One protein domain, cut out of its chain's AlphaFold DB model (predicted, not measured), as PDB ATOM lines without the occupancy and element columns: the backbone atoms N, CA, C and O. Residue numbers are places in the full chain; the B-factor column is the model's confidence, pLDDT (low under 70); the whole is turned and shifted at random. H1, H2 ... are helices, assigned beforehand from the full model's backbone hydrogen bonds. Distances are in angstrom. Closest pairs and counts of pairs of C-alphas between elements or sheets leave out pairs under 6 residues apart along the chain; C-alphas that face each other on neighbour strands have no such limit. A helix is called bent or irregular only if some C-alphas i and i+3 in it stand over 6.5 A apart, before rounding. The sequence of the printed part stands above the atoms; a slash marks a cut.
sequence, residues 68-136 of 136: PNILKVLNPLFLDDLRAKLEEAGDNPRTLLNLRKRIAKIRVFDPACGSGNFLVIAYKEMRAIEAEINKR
ATOM      1  N   PRO A  68       8.668 -12.609  -3.428       91.31
ATOM      2  CA  PRO A  68       9.328 -12.069  -4.615       91.31
ATOM      3  C   PRO A  68      10.147 -10.803  -4.341       91.31
ATOM      4  O   PRO A  68      11.214 -10.627  -4.921       91.31
ATOM      5  N   ASN A  69       9.676  -9.919  -3.457       91.75
ATOM      6  CA  ASN A  69      10.397  -8.693  -3.112       91.75
ATOM      7  C   ASN A  69      11.596  -8.968  -2.197       91.75
ATOM      8  O   ASN A  69      12.651  -8.373  -2.400       91.75
ATOM      9  N   ILE A  70      11.475  -9.915  -1.264       92.31
ATOM     10  CA  ILE A  70      12.605 -10.398  -0.461       92.31
ATOM     11  C   ILE A  70      13.689 -10.980  -1.379       92.31
ATOM     12  O   ILE A  70      14.860 -10.622  -1.266       92.31
ATOM     13  N   LEU A  71      13.311 -11.831  -2.339       95.38
ATOM     14  CA  LEU A  71      14.256 -12.456  -3.269       95.38
ATOM     15  C   LEU A  71      14.950 -11.442  -4.183       95.38
ATOM     16  O   LEU A  71      16.135 -11.607  -4.454       95.38
ATOM     17  N   LYS A  72      14.275 -10.359  -4.595       97.44
ATOM     18  CA  LYS A  72      14.923  -9.254  -5.331       97.44
ATOM     19  C   LYS A  72      16.081  -8.617  -4.559       97.44
ATOM     20  O   LYS A  72      16.981  -8.077  -5.190       97.44
ATOM     21  N   VAL A  73      16.061  -8.677  -3.227       96.75
ATOM     22  CA  VAL A  73      17.156  -8.196  -2.377       96.75
ATOM     23  C   VAL A  73      18.182  -9.304  -2.144       96.75
ATOM     24  O   VAL A  73      19.365  -9.106  -2.395       96.75
ATOM     25  N   LEU A  74      17.750 -10.483  -1.689       97.56
ATOM     26  CA  LEU A  74      18.668 -11.550  -1.273       97.56
ATOM     27  C   LEU A  74      19.476 -12.151  -2.434       97.56
ATOM     28  O   LEU A  74      20.636 -12.520  -2.229       97.56
ATOM     29  N   ASN A  75      18.882 -12.249  -3.630       98.31
ATOM     30  CA  ASN A  75      19.535 -12.804  -4.821       98.31
ATOM     31  C   ASN A  75      20.830 -12.056  -5.167       98.31
ATOM     32  O   ASN A  75      21.897 -12.651  -4.988       98.31
ATOM     33  N   PRO A  76      20.782 -10.757  -5.524       98.25
ATOM     34  CA  PRO A  76      21.994 -10.010  -5.841       98.25
ATOM     35  C   PRO A  76      22.878  -9.748  -4.615       98.25
ATOM     36  O   PRO A  76      24.070  -9.503  -4.776       98.25
ATOM     37  N   LEU A  77      22.329  -9.774  -3.394       97.81
ATOM     38  CA  LEU A  77      23.110  -9.505  -2.186       97.81
ATOM     39  C   LEU A  77      24.098 -10.632  -1.861       97.81
ATOM     40  O   LEU A  77      25.226 -10.348  -1.462       97.81
ATOM     41  N   PHE A  78      23.683 -11.902  -1.969       97.88
ATOM     42  CA  PHE A  78      24.590 -13.031  -1.719       97.88
ATOM     43  C   PHE A  78      24.139 -14.391  -2.268       97.88
ATOM     44  O   PHE A  78      24.981 -15.285  -2.375       97.88
ATOM     45  N   LEU A  79      22.850 -14.619  -2.554       98.50
ATOM     46  CA  LEU A  79      22.395 -15.961  -2.946       98.50
ATOM     47  C   LEU A  79      22.886 -16.350  -4.344       98.50
ATOM     48  O   LEU A  79      23.261 -17.506  -4.538       98.50
ATOM     49  N   ASP A  80      22.941 -15.412  -5.289       98.62
ATOM     50  CA  ASP A  80      23.414 -15.695  -6.649       98.62
ATOM     51  C   ASP A  80      24.895 -16.100  -6.648       98.62
ATOM     52  O   ASP A  80      25.257 -17.114  -7.243       98.62
ATOM     53  N   ASP A  81      25.725 -15.423  -5.851       98.44
ATOM     54  CA  ASP A  81      27.131 -15.789  -5.624       98.44
ATOM     55  C   ASP A  81      27.305 -17.187  -5.010       98.44
ATOM     56  O   ASP A  81      28.289 -17.881  -5.274       98.44
ATOM     57  N   LEU A  82      26.398 -17.597  -4.115       98.38
ATOM     58  CA  LEU A  82      26.443 -18.933  -3.520       98.38
ATOM     59  C   LEU A  82      26.062 -20.008  -4.536       98.38
ATOM     60  O   LEU A  82      26.720 -21.048  -4.571       98.38
ATOM     61  N   ARG A  83      25.043 -19.753  -5.365       98.56
ATOM     62  CA  ARG A  83      24.621 -20.659  -6.441       98.56
ATOM     63  C   ARG A  83      25.710 -20.784  -7.506       98.56
ATOM     64  O   ARG A  83      26.061 -21.900  -7.865       98.56
ATOM     65  N   ALA A  84      26.326 -19.678  -7.921       98.56
ATOM     66  CA  ALA A  84      27.443 -19.698  -8.865       98.56
ATOM     67  C   ALA A  84      28.613 -20.556  -8.352       98.56
ATOM     68  O   ALA A  84      29.114 -21.415  -9.071       98.56
ATOM     69  N   LYS A  85      28.990 -20.411  -7.075       98.06
ATOM     70  CA  LYS A  85      30.057 -21.229  -6.473       98.06
ATOM     71  C   LYS A  85      29.700 -22.699  -6.305       98.06
ATOM     72  O   LYS A  85      30.602 -23.530  -6.271       98.06
ATOM     73  N   LEU A  86      28.419 -23.020  -6.136       98.25
ATOM     74  CA  LEU A  86      27.955 -24.405  -6.132       98.25
ATOM     75  C   LEU A  86      28.128 -25.033  -7.519       98.25
ATOM     76  O   LEU A  86      28.626 -26.151  -7.620       98.25
ATOM     77  N   GLU A  87      27.787 -24.296  -8.575       98.12
ATOM     78  CA  GLU A  87      27.977 -24.754  -9.952       98.12
ATOM     79  C   GLU A  87      29.464 -24.887 -10.309       98.12
ATOM     80  O   GLU A  87      29.885 -25.928 -10.806       98.12
ATOM     81  N   GLU A  88      30.294 -23.899  -9.958       97.81
ATOM     82  CA  GLU A  88      31.755 -23.968 -10.130       97.81
ATOM     83  C   GLU A  88      32.394 -25.138  -9.367       97.81
ATOM     84  O   GLU A  88      33.403 -25.693  -9.805       97.81
ATOM     85  N   ALA A  89      31.835 -25.514  -8.211       97.50
ATOM     86  CA  ALA A  89      32.351 -26.622  -7.422       97.50
ATOM     87  C   ALA A  89      32.146 -27.982  -8.108       97.50
ATOM     88  O   ALA A  89      32.931 -28.895  -7.830       97.50
ATOM     89  N   GLY A  90      31.138 -28.117  -8.982       96.25
ATOM     90  CA  GLY A  90      30.752 -29.389  -9.594       96.25
ATOM     91  C   GLY A  90      30.581 -30.485  -8.538       96.25
ATOM     92  O   GLY A  90      29.905 -30.272  -7.530       96.25
ATOM     93  N   ASP A  91      31.268 -31.611  -8.747       96.06
ATOM     94  CA  ASP A  91      31.305 -32.758  -7.826       96.06
ATOM     95  C   ASP A  91      32.611 -32.834  -7.016       96.06
ATOM     96  O   ASP A  91      32.959 -33.878  -6.463       96.06
ATOM     97  N   ASN A  92      33.404 -31.756  -6.958       97.94
ATOM     98  CA  ASN A  92      34.668 -31.786  -6.228       97.94
ATOM     99  C   ASN A  92      34.413 -31.739  -4.704       97.94
ATOM    100  O   ASN A  92      33.991 -30.708  -4.169       97.94
ATOM    101  N   PRO A  93      34.748 -32.801  -3.940       96.38
ATOM    102  CA  PRO A  93      34.355 -32.882  -2.531       96.38
ATOM    103  C   PRO A  93      35.001 -31.802  -1.656       96.38
ATOM    104  O   PRO A  93      34.441 -31.365  -0.648       96.38
ATOM    105  N   ARG A  94      36.204 -31.341  -2.026       97.69
ATOM    106  CA  ARG A  94      36.947 -30.343  -1.250       97.69
ATOM    107  C   ARG A  94      36.352 -28.948  -1.424       97.69
ATOM    108  O   ARG A  94      36.256 -28.211  -0.442       97.69
ATOM    109  N   THR A  95      35.973 -28.574  -2.644       97.75
ATOM    110  CA  THR A  95      35.329 -27.279  -2.917       97.75
ATOM    111  C   THR A  95      33.923 -27.239  -2.322       97.75
ATOM    112  O   THR A  95      33.605 -26.266  -1.637       97.75
ATOM    113  N   LEU A  96      33.145 -28.320  -2.448       98.38
ATOM    114  CA  LEU A  96      31.831 -28.476  -1.815       98.38
ATOM    115  C   LEU A  96      31.903 -28.345  -0.285       98.38
ATOM    116  O   LEU A  96      31.170 -27.556   0.319       98.38
ATOM    117  N   LEU A  97      32.860 -29.025   0.361       97.81
ATOM    118  CA  LEU A  97      33.081 -28.900   1.805       97.81
ATOM    119  C   LEU A  97      33.430 -27.462   2.216       97.81
ATOM    120  O   LEU A  97      32.959 -26.975   3.248       97.81
ATOM    121  N   ASN A  98      34.262 -26.775   1.431       97.94
ATOM    122  CA  ASN A  98      34.625 -25.385   1.694       97.94
ATOM    123  C   ASN A  98      33.425 -24.442   1.532       97.94
ATOM    124  O   ASN A  98      33.248 -23.543   2.359       97.94
ATOM    125  N   LEU A  99      32.577 -24.669   0.526       98.19
ATOM    126  CA  LEU A  99      31.347 -23.906   0.329       98.19
ATOM    127  C   LEU A  99      30.380 -24.107   1.501       98.19
ATOM    128  O   LEU A  99      29.917 -23.121   2.076       98.19
ATOM    129  N   ARG A 100      30.167 -25.351   1.951       98.00
ATOM    130  CA  ARG A 100      29.336 -25.641   3.132       98.00
ATOM    131  C   ARG A 100      29.857 -24.941   4.387       98.00
ATOM    132  O   ARG A 100      29.095 -24.308   5.116       98.00
ATOM    133  N   LYS A 101      31.176 -24.987   4.621       97.88
ATOM    134  CA  LYS A 101      31.823 -24.271   5.738       97.88
ATOM    135  C   LYS A 101      31.627 -22.756   5.655       97.88
ATOM    136  O   LYS A 101      31.513 -22.113   6.696       97.88
ATOM    137  N   ARG A 102      31.611 -22.181   4.448       97.06
ATOM    138  CA  ARG A 102      31.318 -20.757   4.240       97.06
ATOM    139  C   ARG A 102      29.862 -20.446   4.584       97.06
ATOM    140  O   ARG A 102      29.642 -19.518   5.354       97.06
ATOM    141  N   ILE A 103      28.905 -21.226   4.072       97.50
ATOM    142  CA  ILE A 103      27.466 -21.033   4.332       97.50
ATOM    143  C   ILE A 103      27.178 -21.053   5.840       97.50
ATOM    144  O   ILE A 103      26.540 -20.137   6.348       97.50
ATOM    145  N   ALA A 104      27.747 -22.008   6.584       96.81
ATOM    146  CA  ALA A 104      27.564 -22.118   8.038       96.81
ATOM    147  C   ALA A 104      28.020 -20.876   8.844       96.81
ATOM    148  O   ALA A 104      27.603 -20.670   9.990       96.81
ATOM    149  N   LYS A 105      28.892 -20.043   8.262       97.31
ATOM    150  CA  LYS A 105      29.412 -18.817   8.883       97.31
ATOM    151  C   LYS A 105      28.644 -17.556   8.488       97.31
ATOM    152  O   LYS A 105      28.905 -16.508   9.074       97.31
ATOM    153  N   ILE A 106      27.715 -17.632   7.534       97.50
ATOM    154  CA  ILE A 106      26.900 -16.478   7.148       97.50
ATOM    155  C   ILE A 106      26.009 -16.079   8.330       97.50
ATOM    156  O   ILE A 106      25.483 -16.918   9.071       97.50
ATOM    157  N   ARG A 107      25.886 -14.768   8.535       97.12
ATOM    158  CA  ARG A 107      24.993 -14.147   9.512       97.12
ATOM    159  C   ARG A 107      24.148 -13.131   8.763       97.12
ATOM    160  O   ARG A 107      24.692 -12.211   8.163       97.12
ATOM    161  N   VAL A 108      22.839 -13.344   8.773       96.06
ATOM    162  CA  VAL A 108      21.862 -12.418   8.200       96.06
ATOM    163  C   VAL A 108      21.292 -11.614   9.355       96.06
ATOM    164  O   VAL A 108      20.856 -12.198  10.347       96.06
ATOM    165  N   PHE A 109      21.341 -10.292   9.242       95.56
ATOM    166  CA  PHE A 109      20.835  -9.383  10.258       95.56
ATOM    167  C   PHE A 109      19.811  -8.449   9.631       95.56
ATOM    168  O   PHE A 109      20.106  -7.779   8.644       95.56
ATOM    169  N   ASP A 110      18.621  -8.430  10.216       92.94
ATOM    170  CA  ASP A 110      17.531  -7.538   9.851       92.94
ATOM    171  C   ASP A 110      17.098  -6.780  11.121       92.94
ATOM    172  O   ASP A 110      16.447  -7.372  11.989       92.94
ATOM    173  N   PRO A 111      17.511  -5.507  11.288       91.31
ATOM    174  CA  PRO A 111      17.242  -4.725  12.496       91.31
ATOM    175  C   PRO A 111      15.772  -4.304  12.642       91.31
ATOM    176  O   PRO A 111      15.405  -3.780  13.689       91.31
ATOM    177  N   ALA A 112      14.937  -4.529  11.624       86.81
ATOM    178  CA  ALA A 112      13.519  -4.179  11.613       86.81
ATOM    179  C   ALA A 112      12.675  -5.357  11.092       86.81
ATOM    180  O   ALA A 112      11.762  -5.187  10.286       86.81
ATOM    181  N   CYS A 113      12.992  -6.570  11.554       83.19
ATOM    182  CA  CYS A 113      12.530  -7.800  10.910       83.19
ATOM    183  C   CYS A 113      11.025  -8.089  10.999       83.19
ATOM    184  O   CYS A 113      10.548  -8.971  10.280       83.19
ATOM    185  N   GLY A 114      10.268  -7.381  11.844       81.25
ATOM    186  CA  GLY A 114       8.829  -7.595  12.025       81.25
ATOM    187  C   GLY A 114       8.508  -9.067  12.311       81.25
ATOM    188  O   GLY A 114       8.958  -9.626  13.305       81.25
ATOM    189  N   SER A 115       7.777  -9.719  11.401       77.62
ATOM    190  CA  SER A 115       7.453 -11.155  11.468       77.62
ATOM    191  C   SER A 115       8.632 -12.102  11.187       77.62
ATOM    192  O   SER A 115       8.475 -13.320  11.240       77.62
ATOM    193  N   GLY A 116       9.808 -11.573  10.845       85.38
ATOM    194  CA  GLY A 116      11.023 -12.336  10.563       85.38
ATOM    195  C   GLY A 116      11.116 -12.892   9.139       85.38
ATOM    196  O   GLY A 116      11.996 -13.709   8.866       85.38
ATOM    197  N   ASN A 117      10.249 -12.476   8.211       86.00
ATOM    198  CA  ASN A 117      10.157 -13.092   6.880       86.00
ATOM    199  C   ASN A 117      11.464 -13.048   6.078       86.00
ATOM    200  O   ASN A 117      11.824 -14.051   5.463       86.00
ATOM    201  N   PHE A 118      12.214 -11.943   6.118       90.00
ATOM    202  CA  PHE A 118      13.536 -11.874   5.484       90.00
ATOM    203  C   PHE A 118      14.481 -12.961   6.010       90.00
ATOM    204  O   PHE A 118      15.144 -13.636   5.222       90.00
ATOM    205  N   LEU A 119      14.501 -13.174   7.328       92.62
ATOM    206  CA  LEU A 119      15.352 -14.170   7.981       92.62
ATOM    207  C   LEU A 119      14.923 -15.597   7.620       92.62
ATOM    208  O   LEU A 119      15.769 -16.437   7.312       92.62
ATOM    209  N   VAL A 120      13.614 -15.862   7.596       91.00
ATOM    210  CA  VAL A 120      13.063 -17.175   7.234       91.00
ATOM    211  C   VAL A 120      13.363 -17.520   5.776       91.00
ATOM    212  O   VAL A 120      13.822 -18.628   5.495       91.00
ATOM    213  N   ILE A 121      13.141 -16.590   4.842       92.38
ATOM    214  CA  ILE A 121      13.416 -16.823   3.418       92.38
ATOM    215  C   ILE A 121      14.920 -16.960   3.171       92.38
ATOM    216  O   ILE A 121      15.328 -17.915   2.513       92.38
ATOM    217  N   ALA A 122      15.755 -16.102   3.764       95.81
ATOM    218  CA  ALA A 122      17.207 -16.240   3.667       95.81
ATOM    219  C   ALA A 122      17.690 -17.607   4.176       95.81
ATOM    220  O   ALA A 122      18.496 -18.266   3.517       95.81
ATOM    221  N   TYR A 123      17.168 -18.068   5.318       95.69
ATOM    222  CA  TYR A 123      17.482 -19.389   5.855       95.69
ATOM    223  C   TYR A 123      17.042 -20.515   4.912       95.69
ATOM    224  O   TYR A 123      17.845 -21.399   4.614       95.69
ATOM    225  N   LYS A 124      15.804 -20.479   4.399       94.06
ATOM    226  CA  LYS A 124      15.284 -21.497   3.470       94.06
ATOM    227  C   LYS A 124      16.131 -21.606   2.202       94.06
ATOM    228  O   LYS A 124      16.498 -22.718   1.824       94.06
ATOM    229  N   GLU A 125      16.483 -20.480   1.588       96.94
ATOM    230  CA  GLU A 125      17.307 -20.457   0.374       96.94
ATOM    231  C   GLU A 125      18.728 -20.978   0.637       96.94
ATOM    232  O   GLU A 125      19.228 -21.821  -0.107       96.94
ATOM    233  N   MET A 126      19.364 -20.573   1.743       97.94
ATOM    234  CA  MET A 126      20.676 -21.114   2.126       97.94
ATOM    235  C   MET A 126      20.626 -22.622   2.402       97.94
ATOM    236  O   MET A 126      21.543 -23.349   2.019       97.94
ATOM    237  N   ARG A 127      19.553 -23.113   3.037       97.31
ATOM    238  CA  ARG A 127      19.345 -24.546   3.291       97.31
ATOM    239  C   ARG A 127      19.111 -25.340   2.014       97.31
ATOM    240  O   ARG A 127      19.543 -26.485   1.959       97.31
ATOM    241  N   ALA A 128      18.472 -24.762   0.998       97.56
ATOM    242  CA  ALA A 128      18.324 -25.406  -0.304       97.56
ATOM    243  C   ALA A 128      19.690 -25.613  -0.984       97.56
ATOM    244  O   ALA A 128      19.976 -26.713  -1.452       97.56
ATOM    245  N   ILE A 129      20.561 -24.598  -0.950       98.12
ATOM    246  CA  ILE A 129      21.939 -24.694  -1.465       98.12
ATOM    247  C   ILE A 129      22.742 -25.732  -0.665       98.12
ATOM    248  O   ILE A 129      23.401 -26.591  -1.244       98.12
ATOM    249  N   GLU A 130      22.666 -25.706   0.670       98.00
ATOM    250  CA  GLU A 130      23.330 -26.704   1.522       98.00
ATOM    251  C   GLU A 130      22.819 -28.131   1.269       98.00
ATOM    252  O   GLU A 130      23.606 -29.078   1.276       98.00
ATOM    253  N   ALA A 131      21.516 -28.306   1.044       98.00
ATOM    254  CA  ALA A 131      20.934 -29.608   0.745       98.00
ATOM    255  C   ALA A 131      21.464 -30.172  -0.576       98.00
ATOM    256  O   ALA A 131      21.743 -31.364  -0.644       98.00
ATOM    257  N   GLU A 132      21.637 -29.326  -1.592       98.00
ATOM    258  CA  GLU A 132      22.249 -29.726  -2.858       98.00
ATOM    259  C   GLU A 132      23.720 -30.123  -2.674       98.00
ATOM    260  O   GLU A 132      24.128 -31.176  -3.154       98.00
ATOM    261  N   ILE A 133      24.484 -29.371  -1.872       97.56
ATOM    262  CA  ILE A 133      25.860 -29.745  -1.505       97.56
ATOM    263  C   ILE A 133      25.918 -31.123  -0.834       97.56
ATOM    264  O   ILE A 133      26.858 -31.863  -1.067       97.56
ATOM    265  N   ASN A 134      24.954 -31.467   0.023       95.88
ATOM    266  CA  ASN A 134      24.963 -32.746   0.744       95.88
ATOM    267  C   ASN A 134      24.509 -33.943  -0.112       95.88
ATOM    268  O   ASN A 134      24.660 -35.079   0.335       95.88
ATOM    269  N   LYS A 135      23.898 -33.706  -1.280       96.19
ATOM    270  CA  LYS A 135      23.500 -34.769  -2.216       96.19
ATOM    271  C   LYS A 135      24.634 -35.189  -3.150       96.19
ATOM    272  O   LYS A 135      24.607 -36.330  -3.607       96.19
ATOM    273  N   ARG A 136      25.547 -34.265  -3.460       93.06
ATOM    274  CA  ARG A 136      26.737 -34.486  -4.291       93.06
ATOM    275  C   ARG A 136      27.880 -35.034  -3.435       93.06
ATOM    276  O   ARG A 136      28.547 -35.983  -3.891       93.06
TER     277      ARG A 136
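What this domain is: This is residues 68 to 136 of the 136 residues of an uncharacterized protein of Eggerthia catenaformis (UniProt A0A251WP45). Three helical pieces, H1b, H2 and H3, stand side by side as an up-and-down bundle, each running against the one before it in the chain, while H1a, the first arm of the bent helix H1, turns off toward the beginning of H3. A long loop, residues 104 to 116, leads from H2 to H3, and its residues 111 to 116 stick out. The printed part has 69 residues, with three named helices in the order H1, H2, H3 and no named strand: all helix. It is a rod, 39 by 19 by 16 A, only just compact and close to loose, with a radius of gyration of the C-alphas of 12.7 A.

How they stand to each other: The longest helix, H1, residues 68 to 89, was assigned as one helix by its hydrogen bonds but is bent: C-alphas 77 and 80 are 7.6 A apart, and its arms H1a, residues 68 to 77, and H1b, residues 80 to 89, stand at a steep tilt of 58 degrees. H1b and H2, residues 93 to 103, touch and form a helical hairpin, at a shallow tilt of 17 degrees, opposite ways; their closest C-alphas, Ala 89 and Thr 95, are 5.4 A apart. H3, residues 117 to 135, touches H1b with residues 129 to 133 alone, at a shallow tilt of 6 degrees, the same way; the closest C-alphas, Arg 83 and Ile 129, are 6.9 A apart. H2 and H3 touch as a second helical hairpin, at a shallow tilt of 12 degrees, with C-alphas of Leu 96 and Ile 133 closest at 6.1 A. H1a and H3 only just touch, with 3 pairs of C-alphas within 8 A, Ile 70 and Phe 118 closest at 6.2 A; H1a and H2 are apart. Every O i to N i+4 pair is within hydrogen-bond range in H1b, H2 and H3, and 4 of 6 in H1a.

Where its parts are: H1a begins at C-alpha 68 (9.328, -12.069, -4.615) and is 14.2 A long; H1b is 14.1 A. H2 is 15.3 A. H3 is 27.0 A and ends at C-alpha 135 (23.500, -34.769, -2.216).

The domain as a whole: The C-alphas farthest apart, Asn 92 and Gly 114, are 39.8 A apart. The link H1 to H2 is tight, and H2 to H3 is long, with 13 residues. The printed part has no cut, and no printed residue has a pLDDT under 70.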